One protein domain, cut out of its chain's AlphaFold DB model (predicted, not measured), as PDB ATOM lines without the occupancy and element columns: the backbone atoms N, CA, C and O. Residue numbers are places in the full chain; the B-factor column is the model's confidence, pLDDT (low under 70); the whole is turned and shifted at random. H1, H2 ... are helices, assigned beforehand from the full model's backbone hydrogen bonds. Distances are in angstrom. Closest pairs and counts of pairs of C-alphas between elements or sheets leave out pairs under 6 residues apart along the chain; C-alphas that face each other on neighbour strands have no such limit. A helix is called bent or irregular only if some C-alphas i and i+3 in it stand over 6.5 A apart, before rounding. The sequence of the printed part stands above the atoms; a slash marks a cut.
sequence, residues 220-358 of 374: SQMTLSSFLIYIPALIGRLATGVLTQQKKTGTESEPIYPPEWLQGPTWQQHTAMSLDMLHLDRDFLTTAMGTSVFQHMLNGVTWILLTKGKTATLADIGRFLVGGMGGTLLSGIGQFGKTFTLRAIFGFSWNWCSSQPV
ATOM      1  N   SER A 220      24.901  33.932   4.962       86.25
ATOM      2  CA  SER A 220      25.647  33.167   3.967       86.25
ATOM      3  C   SER A 220      26.888  32.475   4.538       86.25
ATOM      4  O   SER A 220      27.321  31.478   3.981       86.25
ATOM      5  N   GLN A 221      27.474  32.973   5.627       88.12
ATOM      6  CA  GLN A 221      28.637  32.351   6.262       88.12
ATOM      7  C   GLN A 221      28.238  31.252   7.247       88.12
ATOM      8  O   GLN A 221      29.052  30.374   7.508       88.12
ATOM      9  N   MET A 222      27.014  31.280   7.779       88.50
ATOM     10  CA  MET A 222      26.545  30.307   8.764       88.50
ATOM     11  C   MET A 222      26.384  28.922   8.127       88.50
ATOM     12  O   MET A 222      25.780  28.768   7.067       88.50
ATOM     13  N   THR A 223      26.925  27.901   8.788       84.06
ATOM     14  CA  THR A 223      26.856  26.502   8.341       84.06
ATOM     15  C   THR A 223      26.185  25.635   9.401       84.06
ATOM     16  O   THR A 223      26.248  25.936  10.596       84.06
ATOM     17  N   LEU A 224      25.594  24.511   8.990       83.31
ATOM     18  CA  LEU A 224      25.055  23.530   9.938       83.31
ATOM     19  C   LEU A 224      26.137  23.057  10.923       83.31
ATOM     20  O   LEU A 224      25.904  23.004  12.126       83.31
ATOM     21  N   SER A 225      27.354  22.813  10.428       78.88
ATOM     22  CA  SER A 225      28.505  22.436  11.253       78.88
ATOM     23  C   SER A 225      28.862  23.473  12.314       78.88
ATOM     24  O   SER A 225      29.210  23.093  13.427       78.88
ATOM     25  N   SER A 226      28.754  24.772  12.016       80.69
ATOM     26  CA  SER A 226      28.971  25.793  13.046       80.69
ATOM     27  C   SER A 226      27.893  25.756  14.124       80.69
ATOM     28  O   SER A 226      28.234  25.864  15.297       80.69
ATOM     29  N   PHE A 227      26.625  25.524  13.766       86.44
ATOM     30  CA  PHE A 227      25.536  25.434  14.745       86.44
ATOM     31  C   PHE A 227      25.658  24.222  15.675       86.44
ATOM     32  O   PHE A 227      25.309  24.340  16.846       86.44
ATOM     33  N   LEU A 228      26.225  23.103  15.206       85.62
ATOM     34  CA  LEU A 228      26.453  21.910  16.037       85.62
ATOM     35  C   LEU A 228      27.373  22.165  17.240       85.62
ATOM     36  O   LEU A 228      27.229  21.495  18.255       85.62
ATOM     37  N   ILE A 229      28.305  23.121  17.142       85.00
ATOM     38  CA  ILE A 229      29.141  23.545  18.278       85.00
ATOM     39  C   ILE A 229      28.530  24.768  18.967       85.00
ATOM     40  O   ILE A 229      28.529  24.851  20.194       85.00
ATOM     41  N   TYR A 230      28.013  25.716  18.184       89.88
ATOM     42  CA  TYR A 230      27.530  26.992  18.700       89.88
ATOM     43  C   TYR A 230      26.322  26.830  19.622       89.88
ATOM     44  O   TYR A 230      26.317  27.405  20.700       89.88
ATOM     45  N   ILE A 231      25.324  26.030  19.234       90.88
ATOM     46  CA  ILE A 231      24.082  25.886  20.006       90.88
ATOM     47  C   ILE A 231      24.345  25.236  21.371       90.88
ATOM     48  O   ILE A 231      23.955  25.836  22.368       90.88
ATOM     49  N   PRO A 232      25.041  24.085  21.489       88.50
ATOM     50  CA  PRO A 232      25.335  23.516  22.805       88.50
ATOM     51  C   PRO A 232      26.168  24.448  23.689       88.50
ATOM     52  O   PRO A 232      25.904  24.554  24.885       88.50
ATOM     53  N   ALA A 233      27.142  25.159  23.109       90.00
ATOM     54  CA  ALA A 233      27.915  26.149  23.852       90.00
ATOM     55  C   ALA A 233      27.029  27.306  24.336       90.00
ATOM     56  O   ALA A 233      27.161  27.748  25.473       90.00
ATOM     57  N   LEU A 234      26.095  27.762  23.505       90.31
ATOM     58  CA  LEU A 234      25.154  28.816  23.856       90.31
ATOM     59  C   LEU A 234      24.209  28.377  24.979       90.31
ATOM     60  O   LEU A 234      24.077  29.103  25.957       90.31
ATOM     61  N   ILE A 235      23.650  27.162  24.904       87.62
ATOM     62  CA  ILE A 235      22.853  26.557  25.988       87.62
ATOM     63  C   ILE A 235      23.649  26.534  27.291       87.62
ATOM     64  O   ILE A 235      23.150  26.969  28.327       87.62
ATOM     65  N   GLY A 236      24.901  26.071  27.237       86.12
ATOM     66  CA  GLY A 236      25.783  26.065  28.398       86.12
ATOM     67  C   GLY A 236      25.956  27.463  28.987       86.12
ATOM     68  O   GLY A 236      25.745  27.652  30.177       86.12
ATOM     69  N   ARG A 237      26.242  28.462  28.143       88.31
ATOM     70  CA  ARG A 237      26.392  29.860  28.568       88.31
ATOM     71  C   ARG A 237      25.119  30.435  29.191       88.31
ATOM     72  O   ARG A 237      25.191  31.234  30.122       88.31
ATOM     73  N   LEU A 238      23.962  30.075  28.649       83.88
ATOM     74  CA  LEU A 238      22.677  30.532  29.153       83.88
ATOM     75  C   LEU A 238      22.402  29.997  30.552       83.88
ATOM     76  O   LEU A 238      22.118  30.772  31.466       83.88
ATOM     77  N   ALA A 239      22.544  28.678  30.695       80.19
ATOM     78  CA  ALA A 239      22.326  27.957  31.937       80.19
ATOM     79  C   ALA A 239      23.282  28.407  33.050       80.19
ATOM     80  O   ALA A 239      22.894  28.418  34.213       80.19
ATOM     81  N   THR A 240      24.514  28.800  32.712       81.12
ATOM     82  CA  THR A 240      25.527  29.180  33.706       81.12
ATOM     83  C   THR A 240      25.613  30.672  34.018       81.12
ATOM     84  O   THR A 240      26.449  31.045  34.838       81.12
ATOM     85  N   GLY A 241      24.803  31.545  33.406       74.75
ATOM     86  CA  GLY A 241      24.860  32.964  33.782       74.75
ATOM     87  C   GLY A 241      23.855  33.923  33.153       74.75
ATOM     88  O   GLY A 241      23.483  34.895  33.801       74.75
ATOM     89  N   VAL A 242      23.376  33.694  31.926       73.00
ATOM     90  CA  VAL A 242      22.412  34.639  31.314       73.00
ATOM     91  C   VAL A 242      21.070  34.612  32.041       73.00
ATOM     92  O   VAL A 242      20.514  35.668  32.326       73.00
ATOM     93  N   LEU A 243      20.579  33.420  32.397       72.75
ATOM     94  CA  LEU A 243      19.335  33.296  33.160       72.75
ATOM     95  C   LEU A 243      19.462  33.914  34.561       72.75
ATOM     96  O   LEU A 243      18.498  34.487  35.059       72.75
ATOM     97  N   THR A 244      20.653  33.861  35.169       75.38
ATOM     98  CA  THR A 244      20.948  34.544  36.438       75.38
ATOM     99  C   THR A 244      20.778  36.058  36.295       75.38
ATOM    100  O   THR A 244      20.041  36.664  37.062       75.38
ATOM    101  N   GLN A 245      21.360  36.667  35.256       71.81
ATOM    102  CA  GLN A 245      21.233  38.110  35.000       71.81
ATOM    103  C   GLN A 245      19.804  38.549  34.656       71.81
ATOM    104  O   GLN A 245      19.381  39.639  35.037       71.81
ATOM    105  N   GLN A 246      19.041  37.711  33.948       67.75
ATOM    106  CA  GLN A 246      17.630  37.995  33.678       67.75
ATOM    107  C   GLN A 246      16.798  37.985  34.964       67.75
ATOM    108  O   GLN A 246      16.029  38.916  35.186       67.75
ATOM    109  N   LYS A 247      16.994  36.983  35.835       71.00
ATOM    110  CA  LYS A 247      16.310  36.904  37.137       71.00
ATOM    111  C   LYS A 247      16.646  38.082  38.050       71.00
ATOM    112  O   LYS A 247      15.771  38.539  38.771       71.00
ATOM    113  N   LYS A 248      17.875  38.590  37.961       74.88
ATOM    114  CA  LYS A 248      18.359  39.723  38.752       74.88
ATOM    115  C   LYS A 248      17.682  41.062  38.423       74.88
ATOM    116  O   LYS A 248      17.723  42.002  39.210       74.88
ATOM    117  N   THR A 249      17.108  41.209  37.229       71.38
ATOM    118  CA  THR A 249      16.592  42.509  36.773       71.38
ATOM    119  C   THR A 249      15.486  43.011  37.709       71.38
ATOM    120  O   THR A 249      14.396  42.440  37.749       71.38
ATOM    121  N   GLY A 250      15.768  44.095  38.440       62.47
ATOM    122  CA  GLY A 250      14.850  44.679  39.420       62.47
ATOM    123  C   GLY A 250      14.812  43.988  40.790       62.47
ATOM    124  O   GLY A 250      13.868  44.231  41.536       62.47
ATOM    125  N   THR A 251      15.792  43.144  41.132       68.81
ATOM    126  CA  THR A 251      15.907  42.510  42.460       68.81
ATOM    127  C   THR A 251      17.133  43.009  43.226       68.81
ATOM    128  O   THR A 251      18.177  43.291  42.630       68.81
ATOM    129  N   GLU A 252      17.041  43.074  44.557       63.34
ATOM    130  CA  GLU A 252      18.199  43.357  45.412       63.34
ATOM    131  C   GLU A 252      19.262  42.255  45.274       63.34
ATOM    132  O   GLU A 252      18.948  41.073  45.151       63.34
ATOM    133  N   SER A 253      20.534  42.657  45.224       66.75
ATOM    134  CA  SER A 253      21.653  41.753  44.934       66.75
ATOM    135  C   SER A 253      22.257  41.191  46.217       66.75
ATOM    136  O   SER A 253      22.505  41.944  47.156       66.75
ATOM    137  N   GLU A 254      22.567  39.892  46.243       77.12
ATOM    138  CA  GLU A 254      23.306  39.289  47.359       77.12
ATOM    139  C   GLU A 254      24.785  39.724  47.344       77.12
ATOM    140  O   GLU A 254      25.494  39.461  46.359       77.12
ATOM    141  N   PRO A 255      25.298  40.333  48.430       82.19
ATOM    142  CA  PRO A 255      26.704  40.701  48.526       82.19
ATOM    143  C   PRO A 255      27.629  39.483  48.417       82.19
ATOM    144  O   PRO A 255      27.340  38.397  48.916       82.19
ATOM    145  N   ILE A 256      28.787  39.671  47.784       85.56
ATOM    146  CA  ILE A 256      29.834  38.639  47.700       85.56
ATOM    147  C   ILE A 256      30.638  38.505  49.004       85.56
ATOM    148  O   ILE A 256      31.244  37.468  49.278       85.56
ATOM    149  N   TYR A 257      30.689  39.575  49.790       85.19
ATOM    150  CA  TYR A 257      31.430  39.625  51.040       85.19
ATOM    151  C   TYR A 257      30.524  39.218  52.209       85.19
ATOM    152  O   TYR A 257      29.305  39.392  52.143       85.19
ATOM    153  N   PRO A 258      31.094  38.677  53.295       87.62
ATOM    154  CA  PRO A 258      30.295  38.289  54.440       87.62
ATOM    155  C   PRO A 258      29.893  39.535  55.266       87.62
ATOM    156  O   PRO A 258      30.648  40.516  55.290       87.62
ATOM    157  N   PRO A 259      28.722  39.541  55.935       87.88
ATOM    158  CA  PRO A 259      28.151  40.743  56.561       87.88
ATOM    159  C   PRO A 259      29.071  41.438  57.571       87.88
ATOM    160  O   PRO A 259      29.046  42.661  57.708       87.88
ATOM    161  N   GLU A 260      29.929  40.676  58.252       91.50
ATOM    162  CA  GLU A 260      30.907  41.189  59.207       91.50
ATOM    163  C   GLU A 260      31.910  42.182  58.597       91.50
ATOM    164  O   GLU A 260      32.468  42.998  59.330       91.50
ATOM    165  N   TRP A 261      32.111  42.193  57.271       93.06
ATOM    166  CA  TRP A 261      33.002  43.160  56.611       93.06
ATOM    167  C   TRP A 261      32.506  44.603  56.724       93.06
ATOM    168  O   TRP A 261      33.328  45.519  56.751       93.06
ATOM    169  N   LEU A 262      31.193  44.814  56.863       87.56
ATOM    170  CA  LEU A 262      30.603  46.145  57.049       87.56
ATOM    171  C   LEU A 262      30.946  46.756  58.415       87.56
ATOM    172  O   LEU A 262      30.920  47.972  58.572       87.56
ATOM    173  N   GLN A 263      31.292  45.919  59.394       90.38
ATOM    174  CA  GLN A 263      31.684  46.330  60.748       90.38
ATOM    175  C   GLN A 263      33.156  46.007  61.047       90.38
ATOM    176  O   GLN A 263      33.641  46.246  62.152       90.38
ATOM    177  N   GLY A 264      33.875  45.467  60.062       87.12
ATOM    178  CA  GLY A 264      35.264  45.050  60.175       87.12
ATOM    179  C   GLY A 264      36.258  46.215  60.128       87.12
ATOM    180  O   GLY A 264      35.869  47.380  60.088       87.12
ATOM    181  N   PRO A 265      37.570  45.940  60.125       92.06
ATOM    182  CA  PRO A 265      38.601  46.955  59.917       92.06
ATOM    183  C   PRO A 265      38.397  47.761  58.622       92.06
ATOM    184  O   PRO A 265      37.857  47.263  57.636       92.06
ATOM    185  N   THR A 266      38.906  48.997  58.597       92.25
ATOM    186  CA  THR A 266      38.687  50.007  57.541       92.25
ATOM    187  C   THR A 266      38.872  49.489  56.110       92.25
ATOM    188  O   THR A 266      38.111  49.852  55.219       92.25
ATOM    189  N   TRP A 267      39.841  48.601  55.863       90.19
ATOM    190  CA  TRP A 267      40.047  48.030  54.529       90.19
ATOM    191  C   TRP A 267      38.904  47.097  54.087       90.19
ATOM    192  O   TRP A 267      38.569  47.094  52.905       90.19
ATOM    193  N   GLN A 268      38.283  46.341  55.004       93.19
ATOM    194  CA  GLN A 268      37.127  45.482  54.705       93.19
ATOM    195  C   GLN A 268      35.907  46.329  54.382       93.19
ATOM    196  O   GLN A 268      35.268  46.092  53.362       93.19
ATOM    197  N   GLN A 269      35.661  47.369  55.180       88.19
ATOM    198  CA  GLN A 269      34.572  48.315  54.943       88.19
ATOM    199  C   GLN A 269      34.730  49.012  53.588       88.19
ATOM    200  O   GLN A 269      33.808  49.006  52.781       88.19
ATOM    201  N   HIS A 270      35.922  49.540  53.278       89.19
ATOM    202  CA  HIS A 270      36.182  50.155  51.973       89.19
ATOM    203  C   HIS A 270      36.056  49.166  50.814       89.19
ATOM    204  O   HIS A 270      35.586  49.544  49.740       89.19
ATOM    205  N   THR A 271      36.461  47.910  51.015       89.25
ATOM    206  CA  THR A 271      36.308  46.868  49.994       89.25
ATOM    207  C   THR A 271      34.831  46.552  49.770       89.25
ATOM    208  O   THR A 271      34.397  46.559  48.623       89.25
ATOM    209  N   ALA A 272      34.048  46.361  50.834       86.31
ATOM    210  CA  ALA A 272      32.604  46.142  50.764       86.31
ATOM    211  C   ALA A 272      31.890  47.310  50.063       86.31
ATOM    212  O   ALA A 272      31.221  47.096  49.058       86.31
ATOM    213  N   MET A 273      32.160  48.552  50.482       85.88
ATOM    214  CA  MET A 273      31.615  49.752  49.834       85.88
ATOM    215  C   MET A 273      31.990  49.843  48.351       85.88
ATOM    216  O   MET A 273      31.175  50.265  47.540       85.88
ATOM    217  N   SER A 274      33.214  49.457  47.978       85.19
ATOM    218  CA  SER A 274      33.640  49.459  46.572       85.19
ATOM    219  C   SER A 274      32.916  48.384  45.762       85.19
ATOM    220  O   SER A 274      32.557  48.628  44.615       85.19
ATOM    221  N   LEU A 275      32.701  47.200  46.344       86.38
ATOM    222  CA  LEU A 275      31.955  46.115  45.707       86.38
ATOM    223  C   LEU A 275      30.482  46.500  45.523       86.38
ATOM    224  O   LEU A 275      29.955  46.295  44.434       86.38
ATOM    225  N   ASP A 276      29.858  47.137  46.516       84.38
ATOM    226  CA  ASP A 276      28.485  47.645  46.411       84.38
ATOM    227  C   ASP A 276      28.378  48.768  45.384       84.38
ATOM    228  O   ASP A 276      27.530  48.722  44.495       84.38
ATOM    229  N   MET A 277      29.287  49.749  45.459       81.12
ATOM    230  CA  MET A 277      29.337  50.876  44.529       81.12
ATOM    231  C   MET A 277      29.506  50.413  43.089       81.12
ATOM    232  O   MET A 277      29.035  51.103  42.196       81.12
ATOM    233  N   LEU A 278      30.193  49.290  42.859       80.88
ATOM    234  CA  LEU A 278      30.427  48.700  41.544       80.88
ATOM    235  C   LEU A 278      29.384  47.632  41.167       80.88
ATOM    236  O   LEU A 278      29.473  47.073  40.076       80.88
ATOM    237  N   HIS A 279      28.417  47.328  42.036       79.19
ATOM    238  CA  HIS A 279      27.520  46.180  41.891       79.19
ATOM    239  C   HIS A 279      28.296  44.892  41.545       79.19
ATOM    240  O   HIS A 279      28.037  44.243  40.538       79.19
ATOM    241  N   LEU A 280      29.318  44.540  42.326       84.31
ATOM    242  CA  LEU A 280      30.098  43.308  42.168       84.31
ATOM    243  C   LEU A 280      29.598  42.250  43.154       84.31
ATOM    244  O   LEU A 280      30.201  41.996  44.195       84.31
ATOM    245  N   ASP A 281      28.474  41.643  42.803       82.75
ATOM    246  CA  ASP A 281      27.758  40.648  43.601       82.75
ATOM    247  C   ASP A 281      28.050  39.198  43.169       82.75
ATOM    248  O   ASP A 281      28.851  38.902  42.269       82.75
ATOM    249  N   ARG A 282      27.396  38.255  43.851       82.19
ATOM    250  CA  ARG A 282      27.509  36.822  43.561       82.19
ATOM    251  C   ARG A 282      27.024  36.462  42.152       82.19
ATOM    252  O   ARG A 282      27.597  35.564  41.519       82.19
ATOM    253  N   ASP A 283      26.024  37.169  41.637       81.75
ATOM    254  CA  ASP A 283      25.478  36.952  40.296       81.75
ATOM    255  C   ASP A 283      26.455  37.408  39.215       81.75
ATOM    256  O   ASP A 283      26.642  36.701  38.218       81.75
ATOM    257  N   PHE A 284      27.148  38.529  39.427       84.06
ATOM    258  CA  PHE A 284      28.244  38.979  38.574       84.06
ATOM    259  C   PHE A 284      29.325  37.903  38.463       84.06
ATOM    260  O   PHE A 284      29.704  37.536  37.348       84.06
ATOM    261  N   LEU A 285      29.797  37.352  39.587       82.38
ATOM    262  CA  LEU A 285      30.826  36.310  39.554       82.38
ATOM    263  C   LEU A 285      30.347  35.034  38.876       82.38
ATOM    264  O   LEU A 285      31.066  34.485  38.037       82.38
ATOM    265  N   THR A 286      29.143  34.578  39.217       81.69
ATOM    266  CA  THR A 286      28.528  33.397  38.598       81.69
ATOM    267  C   THR A 286      28.455  33.586  37.088       81.69
ATOM    268  O   THR A 286      28.895  32.727  36.327       81.69
ATOM    269  N   THR A 287      28.032  34.769  36.648       82.81
ATOM    270  CA  THR A 287      27.960  35.126  35.233       82.81
ATOM    271  C   THR A 287      29.344  35.176  34.593       82.81
ATOM    272  O   THR A 287      29.566  34.547  33.560       82.81
ATOM    273  N   ALA A 288      30.306  35.899  35.166       84.38
ATOM    274  CA  ALA A 288      31.635  36.077  34.585       84.38
ATOM    275  C   ALA A 288      32.393  34.742  34.477       84.38
ATOM    276  O   ALA A 288      32.914  34.406  33.409       84.38
ATOM    277  N   MET A 289      32.396  33.945  35.546       82.56
ATOM    278  CA  MET A 289      33.074  32.648  35.594       82.56
ATOM    279  C   MET A 289      32.322  31.594  34.774       82.56
ATOM    280  O   MET A 289      32.908  30.960  33.893       82.56
ATOM    281  N   GLY A 290      31.017  31.448  35.014       81.88
ATOM    282  CA  GLY A 290      30.176  30.415  34.411       81.88
ATOM    283  C   GLY A 290      30.069  30.533  32.893       81.88
ATOM    284  O   GLY A 290      30.003  29.521  32.194       81.88
ATOM    285  N   THR A 291      30.120  31.755  32.354       88.50
ATOM    286  CA  THR A 291      29.976  31.983  30.908       88.50
ATOM    287  C   THR A 291      31.289  31.935  30.128       88.50
ATOM    288  O   THR A 291      31.253  31.820  28.904       88.50
ATOM    289  N   SER A 292      32.454  31.999  30.784       89.75
ATOM    290  CA  SER A 292      33.744  32.208  30.103       89.75
ATOM    291  C   SER A 292      34.183  31.046  29.208       89.75
ATOM    292  O   SER A 292      34.639  31.277  28.086       89.75
ATOM    293  N   VAL A 293      34.008  29.800  29.657       89.69
ATOM    294  CA  VAL A 293      34.349  28.603  28.861       89.69
ATOM    295  C   VAL A 293      33.489  28.530  27.606       89.69
ATOM    296  O   VAL A 293      34.004  28.421  26.492       89.69
ATOM    297  N   PHE A 294      32.180  28.679  27.774       92.44
ATOM    298  CA  PHE A 294      31.246  28.670  26.661       92.44
ATOM    299  C   PHE A 294      31.466  29.857  25.725       92.44
ATOM    300  O   PHE A 294      31.491  29.678  24.511       92.44
ATOM    301  N   GLN A 295      31.745  31.051  26.255       93.31
ATOM    302  CA  GLN A 295      32.078  32.199  25.418       93.31
ATOM    303  C   GLN A 295      33.342  31.955  24.597       93.31
ATOM    304  O   GLN A 295      33.402  32.379  23.446       93.31
ATOM    305  N   HIS A 296      34.348  31.274  25.143       92.62
ATOM    306  CA  HIS A 296      35.546  30.948  24.375       92.62
ATOM    307  C   HIS A 296      35.211  30.076  23.160       92.62
ATOM    308  O   HIS A 296      35.680  30.352  22.052       92.62
ATOM    309  N   MET A 297      34.314  29.102  23.343       92.38
ATOM    310  CA  MET A 297      33.779  28.288  22.251       92.38
ATOM    311  C   MET A 297      33.029  29.133  21.217       92.38
ATOM    312  O   MET A 297      33.343  29.066  20.026       92.38
ATOM    313  N   LEU A 298      32.097  29.978  21.664       93.88
ATOM    314  CA  LEU A 298      31.309  30.858  20.795       93.88
ATOM    315  C   LEU A 298      32.197  31.839  20.018       93.88
ATOM    316  O   LEU A 298      32.023  32.013  18.810       93.88
ATOM    317  N   ASN A 299      33.197  32.434  20.674       92.69
ATOM    318  CA  ASN A 299      34.171  33.328  20.051       92.69
ATOM    319  C   ASN A 299      34.979  32.602  18.975       92.69
ATOM    320  O   ASN A 299      35.187  33.160  17.899       92.69
ATOM    321  N   GLY A 300      35.396  31.359  19.234       91.38
ATOM    322  CA  GLY A 300      36.136  30.556  18.264       91.38
ATOM    323  C   GLY A 300      35.325  30.220  17.023       91.38
ATOM    324  O   GLY A 300      35.796  30.444  15.908       91.38
ATOM    325  N   VAL A 301      34.081  29.767  17.195       91.94
ATOM    326  CA  VAL A 301      33.174  29.541  16.062       91.94
ATOM    327  C   VAL A 301      32.967  30.840  15.280       91.94
ATOM    328  O   VAL A 301      33.155  30.866  14.066       91.94
ATOM    329  N   THR A 302      32.655  31.937  15.974       93.44
ATOM    330  CA  THR A 302      32.406  33.248  15.357       93.44
ATOM    331  C   THR A 302      33.616  33.738  14.563       93.44
ATOM    332  O   THR A 302      33.481  34.146  13.411       93.44
ATOM    333  N   TRP A 303      34.815  33.664  15.139       91.69
ATOM    334  CA  TRP A 303      36.051  34.084  14.483       91.69
ATOM    335  C   TRP A 303      36.354  33.264  13.226       91.69
ATOM    336  O   TRP A 303      36.688  33.818  12.173       91.69
ATOM    337  N   ILE A 304      36.209  31.940  13.305       92.31
ATOM    338  CA  ILE A 304      36.428  31.060  12.157       92.31
ATOM    339  C   ILE A 304      35.401  31.335  11.052       92.31
ATOM    340  O   ILE A 304      35.773  31.392   9.882       92.31
ATOM    341  N   LEU A 305      34.138  31.599  11.392       91.19
ATOM    342  CA  LEU A 305      33.124  32.002  10.412       91.19
ATOM    343  C   LEU A 305      33.441  33.356   9.762       91.19
ATOM    344  O   LEU A 305      33.283  33.505   8.549       91.19
ATOM    345  N   LEU A 306      33.930  34.330  10.531       90.12
ATOM    346  CA  LEU A 306      34.331  35.636   9.998       90.12
ATOM    347  C   LEU A 306      35.523  35.539   9.038       90.12
ATOM    348  O   LEU A 306      35.573  36.274   8.056       90.12
ATOM    349  N   THR A 307      36.470  34.638   9.304       89.69
ATOM    350  CA  THR A 307      37.717  34.519   8.527       89.69
ATOM    351  C   THR A 307      37.624  33.547   7.354       89.69
ATOM    352  O   THR A 307      38.189  33.813   6.296       89.69
ATOM    353  N   LYS A 308      36.912  32.427   7.517       88.19
ATOM    354  CA  LYS A 308      36.807  31.355   6.513       88.19
ATOM    355  C   LYS A 308      35.433  31.260   5.848       88.19
ATOM    356  O   LYS A 308      35.297  30.606   4.809       88.19
ATOM    357  N   GLY A 309      34.407  31.897   6.409       88.12
ATOM    358  CA  GLY A 309      33.037  31.825   5.899       88.12
ATOM    359  C   GLY A 309      32.555  30.384   5.731       88.12
ATOM    360  O   GLY A 309      32.805  29.537   6.584       88.12
ATOM    361  N   LYS A 310      31.929  30.085   4.585       83.81
ATOM    362  CA  LYS A 310      31.401  28.745   4.254       83.81
ATOM    363  C   LYS A 310      32.451  27.631   4.231       83.81
ATOM    364  O   LYS A 310      32.084  26.464   4.252       83.81
ATOM    365  N   THR A 311      33.738  27.972   4.152       86.69
ATOM    366  CA  THR A 311      34.829  26.982   4.146       86.69
ATOM    367  C   THR A 311      35.290  26.592   5.551       86.69
ATOM    368  O   THR A 311      36.194  25.772   5.692       86.69
ATOM    369  N   ALA A 312      34.684  27.171   6.594       87.31
ATOM    370  CA  ALA A 312      34.931  26.806   7.979       87.31
ATOM    371  C   ALA A 312      34.664  25.313   8.224       87.31
ATOM    372  O   ALA A 312      33.589  24.801   7.913       87.31
ATOM    373  N   THR A 313      35.627  24.629   8.840       87.88
ATOM    374  CA  THR A 313      35.482  23.227   9.255       87.88
ATOM    375  C   THR A 313      35.479  23.094  10.778       87.88
ATOM    376  O   THR A 313      36.018  23.942  11.491       87.88
ATOM    377  N   LEU A 314      34.939  21.984  11.299       86.31
ATOM    378  CA  LEU A 314      35.027  21.656  12.731       86.31
ATOM    379  C   LEU A 314      36.486  21.584  13.212       86.31
ATOM    380  O   LEU A 314      36.796  22.008  14.323       86.31
ATOM    381  N   ALA A 315      37.395  21.108  12.356       89.19
ATOM    382  CA  ALA A 315      38.821  21.054  12.660       89.19
ATOM    383  C   ALA A 315      39.433  22.453  12.834       89.19
ATOM    384  O   ALA A 315      40.306  22.636  13.677       89.19
ATOM    385  N   ASP A 316      38.980  23.452  12.073       90.00
ATOM    386  CA  ASP A 316      39.444  24.834  12.231       90.00
ATOM    387  C   ASP A 316      38.998  25.440  13.559       90.00
ATOM    388  O   ASP A 316      39.791  26.102  14.229       90.00
ATOM    389  N   ILE A 317      37.757  25.159  13.959       88.44
ATOM    390  CA  ILE A 317      37.220  25.565  15.260       88.44
ATOM    391  C   ILE A 317      38.027  24.890  16.372       88.44
ATOM    392  O   ILE A 317      38.551  25.579  17.239       88.44
ATOM    393  N   GLY A 318      38.228  23.570  16.306       87.94
ATOM    394  CA  GLY A 318      39.024  22.837  17.297       87.94
ATOM    395  C   GLY A 318      40.462  23.355  17.423       87.94
ATOM    396  O   GLY A 318      40.957  23.551  18.532       87.94
ATOM    397  N   ARG A 319      41.117  23.666  16.296       90.44
ATOM    398  CA  ARG A 319      42.455  24.285  16.296       90.44
ATOM    399  C   ARG A 319      42.457  25.660  16.950       90.44
ATOM    400  O   ARG A 319      43.411  25.966  17.654       90.44
ATOM    401  N   PHE A 320      41.421  26.471  16.747       90.12
ATOM    402  CA  PHE A 320      41.312  27.762  17.420       90.12
ATOM    403  C   PHE A 320      41.124  27.604  18.931       90.12
ATOM    404  O   PHE A 320      41.766  28.316  19.693       90.12
ATOM    405  N   LEU A 321      40.281  26.668  19.376       88.81
ATOM    406  CA  LEU A 321      40.011  26.477  20.808       88.81
ATOM    407  C   LEU A 321      41.251  26.022  21.586       88.81
ATOM    408  O   LEU A 321      41.444  26.422  22.726       88.81
ATOM    409  N   VAL A 322      42.113  25.213  20.964       89.19
ATOM    410  CA  VAL A 322      43.351  24.732  21.604       89.19
ATOM    411  C   VAL A 322      44.529  25.676  21.357       89.19
ATOM    412  O   VAL A 322      45.346  25.908  22.243       89.19
ATOM    413  N   GLY A 323      44.644  26.202  20.140       86.75
ATOM    414  CA  GLY A 323      45.815  26.936  19.664       86.75
ATOM    415  C   GLY A 323      45.659  28.457  19.628       86.75
ATOM    416  O   GLY A 323      46.617  29.163  19.319       86.75
ATOM    417  N   GLY A 324      44.463  28.986  19.885       89.44
ATOM    418  CA  GLY A 324      44.143  30.396  19.676       89.44
ATOM    419  C   GLY A 324      44.423  30.853  18.239       89.44
ATOM    420  O   GLY A 324      44.437  30.067  17.291       89.44
ATOM    421  N   MET A 325      44.686  32.151  18.072       86.62
ATOM    422  CA  MET A 325      45.043  32.720  16.765       86.62
ATOM    423  C   MET A 325      46.453  32.325  16.292       86.62
ATOM    424  O   MET A 325      46.709  32.336  15.091       86.62
ATOM    425  N   GLY A 326      47.364  31.992  17.213       85.62
ATOM    426  CA  GLY A 326      48.756  31.635  16.919       85.62
ATOM    427  C   GLY A 326      48.999  30.145  16.657       85.62
ATOM    428  O   GLY A 326      50.115  29.773  16.309       85.62
ATOM    429  N   GLY A 327      47.990  29.287  16.830       87.50
ATOM    430  CA  GLY A 327      48.086  27.841  16.603       87.50
ATOM    431  C   GLY A 327      48.885  27.061  17.656       87.50
ATOM    432  O   GLY A 327      49.194  25.895  17.430       87.50
ATOM    433  N   THR A 328      49.218  27.670  18.798       91.81
ATOM    434  CA  THR A 328      49.993  27.051  19.887       91.81
ATOM    435  C   THR A 328      49.205  27.054  21.191       91.81
ATOM    436  O   THR A 328      48.385  27.941  21.415       91.81
ATOM    437  N   LEU A 329      49.483  26.109  22.096       90.62
ATOM    438  CA  LEU A 329      48.792  26.035  23.391       90.62
ATOM    439  C   LEU A 329      48.888  27.350  24.182       90.62
ATOM    440  O   LEU A 329      47.895  27.814  24.732       90.62
ATOM    441  N   LEU A 330      50.060  27.996  24.184       91.88
ATOM    442  CA  LEU A 330      50.249  29.284  24.856       91.88
ATOM    443  C   LEU A 330      49.374  30.384  24.237       91.88
ATOM    444  O   LEU A 330      48.780  31.184  24.960       91.88
ATOM    445  N   SER A 331      49.240  30.402  22.907       90.69
ATOM    446  CA  SER A 331      48.304  31.310  22.244       90.69
ATOM    447  C   SER A 331      46.844  30.961  22.550       90.69
ATOM    448  O   SER A 331      46.028  31.881  22.597       90.69
ATOM    449  N   GLY A 332      46.508  29.686  22.754       90.31
ATOM    450  CA  GLY A 332      45.188  29.248  23.211       90.31
ATOM    451  C   GLY A 332      44.862  29.778  24.604       90.31
ATOM    452  O   GLY A 332      43.852  30.455  24.779       90.31
ATOM    453  N   ILE A 333      45.774  29.592  25.563       91.94
ATOM    454  CA  ILE A 333      45.652  30.127  26.929       91.94
ATOM    455  C   ILE A 333      45.505  31.653  26.899       91.94
ATOM    456  O   ILE A 333      44.607  32.203  27.537       91.94
ATOM    457  N   GLY A 334      46.326  32.348  26.108       92.00
ATOM    458  CA  GLY A 334      46.211  33.798  25.940       92.00
ATOM    459  C   GLY A 334      44.860  34.225  25.354       92.00
ATOM    460  O   GLY A 334      44.280  35.221  25.787       92.00
ATOM    461  N   GLN A 335      44.317  33.467  24.399       92.75
ATOM    462  CA  GLN A 335      43.004  33.743  23.814       92.75
ATOM    463  C   GLN A 335      41.857  33.462  24.795       92.75
ATOM    464  O   GLN A 335      40.866  34.201  24.814       92.75
ATOM    465  N   PHE A 336      41.991  32.433  25.632       93.00
ATOM    466  CA  PHE A 336      41.069  32.168  26.729       93.00
ATOM    467  C   PHE A 336      41.098  33.304  27.757       93.00
ATOM    468  O   PHE A 336      40.045  33.853  28.065       93.00
ATOM    469  N   GLY A 337      42.283  33.755  28.181       93.31
ATOM    470  CA  GLY A 337      42.436  34.900  29.086       93.31
ATOM    471  C   GLY A 337      41.780  36.175  28.545       93.31
ATOM    472  O   GLY A 337      41.010  36.821  29.248       93.31
ATOM    473  N   LYS A 338      41.966  36.485  27.254       94.19
ATOM    474  CA  LYS A 338      41.244  37.590  26.595       94.19
ATOM    475  C   LYS A 338      39.724  37.400  26.616       94.19
ATOM    476  O   LYS A 338      38.992  38.373  26.765       94.19
ATOM    477  N   THR A 339      39.248  36.164  26.444       93.19
ATOM    478  CA  THR A 339      37.812  35.847  26.496       93.19
ATOM    479  C   THR A 339      37.259  36.048  27.903       93.19
ATOM    480  O   THR A 339      36.200  36.650  28.054       93.19
ATOM    481  N   PHE A 340      38.001  35.614  28.920       92.62
ATOM    482  CA  PHE A 340      37.665  35.841  30.319       92.62
ATOM    483  C   PHE A 340      37.562  37.339  30.631       92.62
ATOM    484  O   PHE A 340      36.536  37.789  31.129       92.62
ATOM    485  N   THR A 341      38.565  38.138  30.248       92.44
ATOM    486  CA  THR A 341      38.526  39.600  30.422       92.44
ATOM    487  C   THR A 341      37.335  40.225  29.701       92.44
ATOM    488  O   THR A 341      36.639  41.056  30.276       92.44
ATOM    489  N   LEU A 342      37.057  39.802  28.462       93.62
ATOM    490  CA  LEU A 342      35.880  40.260  27.728       93.62
ATOM    491  C   LEU A 342      34.592  39.972  28.504       93.62
ATOM    492  O   LEU A 342      33.751  40.860  28.628       93.62
ATOM    493  N   ARG A 343      34.439  38.754  29.037       90.69
ATOM    494  CA  ARG A 343      33.255  38.358  29.808       90.69
ATOM    495  C   ARG A 343      33.143  39.078  31.137       90.69
ATOM    496  O   ARG A 343      32.034  39.456  31.484       90.69
ATOM    497  N   ALA A 344      34.247  39.310  31.837       90.25
ATOM    498  CA  ALA A 344      34.243  40.080  33.072       90.25
ATOM    499  C   ALA A 344      33.781  41.524  32.821       90.25
ATOM    500  O   ALA A 344      32.881  42.000  33.499       90.25
ATOM    501  N   ILE A 345      34.322  42.203  31.804       92.62
ATOM    502  CA  ILE A 345      33.966  43.606  31.532       92.62
ATOM    503  C   ILE A 345      32.539  43.717  30.971       92.62
ATOM    504  O   ILE A 345      31.773  44.566  31.415       92.62
ATOM    505  N   PHE A 346      32.145  42.851  30.031       90.81
ATOM    506  CA  PHE A 346      30.764  42.838  29.534       90.81
ATOM    507  C   PHE A 346      29.765  42.451  30.629       90.81
ATOM    508  O   PHE A 346      28.727  43.089  30.760       90.81
ATOM    509  N   GLY A 347      30.091  41.432  31.427       88.38
ATOM    510  CA  GLY A 347      29.294  41.008  32.573       88.38
ATOM    511  C   GLY A 347      29.136  42.129  33.591       88.38
ATOM    512  O   GLY A 347      28.039  42.319  34.083       88.38
ATOM    513  N   PHE A 348      30.181  42.924  33.830       89.00
ATOM    514  CA  PHE A 348      30.115  44.110  34.682       89.00
ATOM    515  C   PHE A 348      29.169  45.167  34.103       89.00
ATOM    516  O   PHE A 348      28.270  45.615  34.802       89.00
ATOM    517  N   SER A 349      29.314  45.523  32.819       89.69
ATOM    518  CA  SER A 349      28.412  46.487  32.169       89.69
ATOM    519  C   SER A 349      26.953  46.033  32.218       89.69
ATOM    520  O   SER A 349      26.071  46.836  32.489       89.69
ATOM    521  N   TRP A 350      26.695  44.746  31.979       87.00
ATOM    522  CA  TRP A 350      25.345  44.199  32.060       87.00
ATOM    523  C   TRP A 350      24.832  44.203  33.499       87.00
ATOM    524  O   TRP A 350      23.744  44.711  33.743       87.00
ATOM    525  N   ASN A 351      25.626  43.722  34.457       85.62
ATOM    526  CA  ASN A 351      25.237  43.688  35.863       85.62
ATOM    527  C   ASN A 351      24.905  45.091  36.382       85.62
ATOM    528  O   ASN A 351      23.896  45.269  37.051       85.62
ATOM    529  N   TRP A 352      25.699  46.091  35.989       84.56
ATOM    530  CA  TRP A 352      25.442  47.498  36.284       84.56
ATOM    531  C   TRP A 352      24.074  47.964  35.779       84.56
ATOM    532  O   TRP A 352      23.314  48.564  36.537       84.56
ATOM    533  N   CYS A 353      23.752  47.682  34.511       86.19
ATOM    534  CA  CYS A 353      22.455  48.020  33.924       86.19
ATOM    535  C   CYS A 353      21.300  47.272  34.611       86.19
ATOM    536  O   CYS A 353      20.260  47.865  34.866       86.19
ATOM    537  N   SER A 354      21.487  45.991  34.942       82.62
ATOM    538  CA  SER A 354      20.467  45.157  35.595       82.62
ATOM    539  C   SER A 354      20.189  45.537  37.048       82.62
ATOM    540  O   SER A 354      19.083  45.292  37.522       82.62
ATOM    541  N   SER A 355      21.164  46.130  37.741       79.12
ATOM    542  CA  SER A 355      21.008  46.622  39.116       79.12
ATOM    543  C   SER A 355      20.254  47.952  39.214       79.12
ATOM    544  O   SER A 355      19.971  48.401  40.321       79.12
ATOM    545  N   GLN A 356      19.954  48.611  38.089       77.69
ATOM    546  CA  GLN A 356      19.161  49.837  38.112       77.69
ATOM    547  C   GLN A 356      17.674  49.513  38.344       77.69
ATOM    548  O   GLN A 356      17.200  48.468  37.884       77.69
ATOM    549  N   PRO A 357      16.912  50.403  39.007       73.19
ATOM    550  CA  PRO A 357      15.465  50.264  39.121       73.19
ATOM    551  C   PRO A 357      14.807  50.098  37.746       73.19
ATOM    552  O   PRO A 357      15.174  50.765  36.775       73.19
ATOM    553  N   VAL A 358      13.810  49.216  37.658       70.88
ATOM    554  CA  VAL A 358      13.061  48.995  36.414       70.88
ATOM    555  C   VAL A 358      12.008  50.091  36.248       70.88
ATOM    556  O   VAL A 358      10.818  49.890  36.490       70.88
TER     557      VAL A 358
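This is residues 220 to 358 of the 374 residues of the protein "Hypothetical protein" of Coccolithus braarudii (UniProt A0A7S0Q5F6). Two long helices, H1 and H4, run side by side in opposite ways, and a third long helix, H6, crosses H4 steeply, with the short H5 bridging from H4 to the first residues of H6 where these two spread apart. A small head of H2 and H3 lies off one end of this body and touches none of the other helices. The printed part has 139 residues with six named helices, in the order H1 to H6, and no named strand; the class is all helix. It is loose, with a radius of gyration of the C-alphas of 18.4 A, and flat, spanning 59 by 34 by 17 A.

H1, residues 224 to 248, begins with C-alpha 224 at (25.055, 23.530, 9.938) and is 33.7 A long, with a kink of 47 degrees near residue 237. H2 is residues 259 to 262, and H3 is residues 266 to 277. H4, residues 282 to 311, begins with C-alpha 282 at (27.509, 36.822, 43.561), is 41.3 A long and has a kink of 62 degrees near residue 305. H5 is residues 314 to 326. H6, residues 329 to 354, is 36.3 A long and ends with C-alpha 354 at (20.467, 45.157, 35.595). H1, H4 and H5 are irregular: C-alphas 240 and 243 are 7.5 A apart, 307 and 310 9.6 A, and 322 and 325 9.5 A.

H4 and H6 are the hubs, touching three helices each. H4 touches H1 at a shallow tilt of 23 degrees, opposite ways; their closest C-alphas are those of Gly 241 and Thr 287, 4.0 A apart. H4 touches H6 at a steep tilt of 57 degrees, opposite ways, closest at the C-alphas of Ala 288 and Ala 344, 5.0 A. With residues 296 to 304 alone H4 touches H5, only just about perpendicular at 71 degrees; the closest C-alphas are Val 301 and Ile 317, 5.7 A. H5 and H6 touch about perpendicular at 87 degrees, with C-alphas 324 and 332 closest at 3.9 A. H1, with residues 245 to 248 alone, touches H6, closest at the C-alphas of Lys 248 and Ser 354, 6.6 A. H2 touches H3, closest at the C-alphas of Leu 262 and Gln 269, 5.0 A; H3 and H4 are apart. Every O i to N i+4 pair is within hydrogen-bond range in H3 and H6, against 17 of 21 in H1, 21 of 26 in H4 and 7 of 9 in H5; H2 is too short for such a pair.

The two C-alphas farthest apart, those of Gln 263 and Thr 311, are 59.9 A apart. The printed part has no cut. No link is long; the link from H1 to H2, ten residues, is short, and the other links are tight. The mean pLDDT of the printed part is 85.9, and residues 246 and 250 to 253 are under 70.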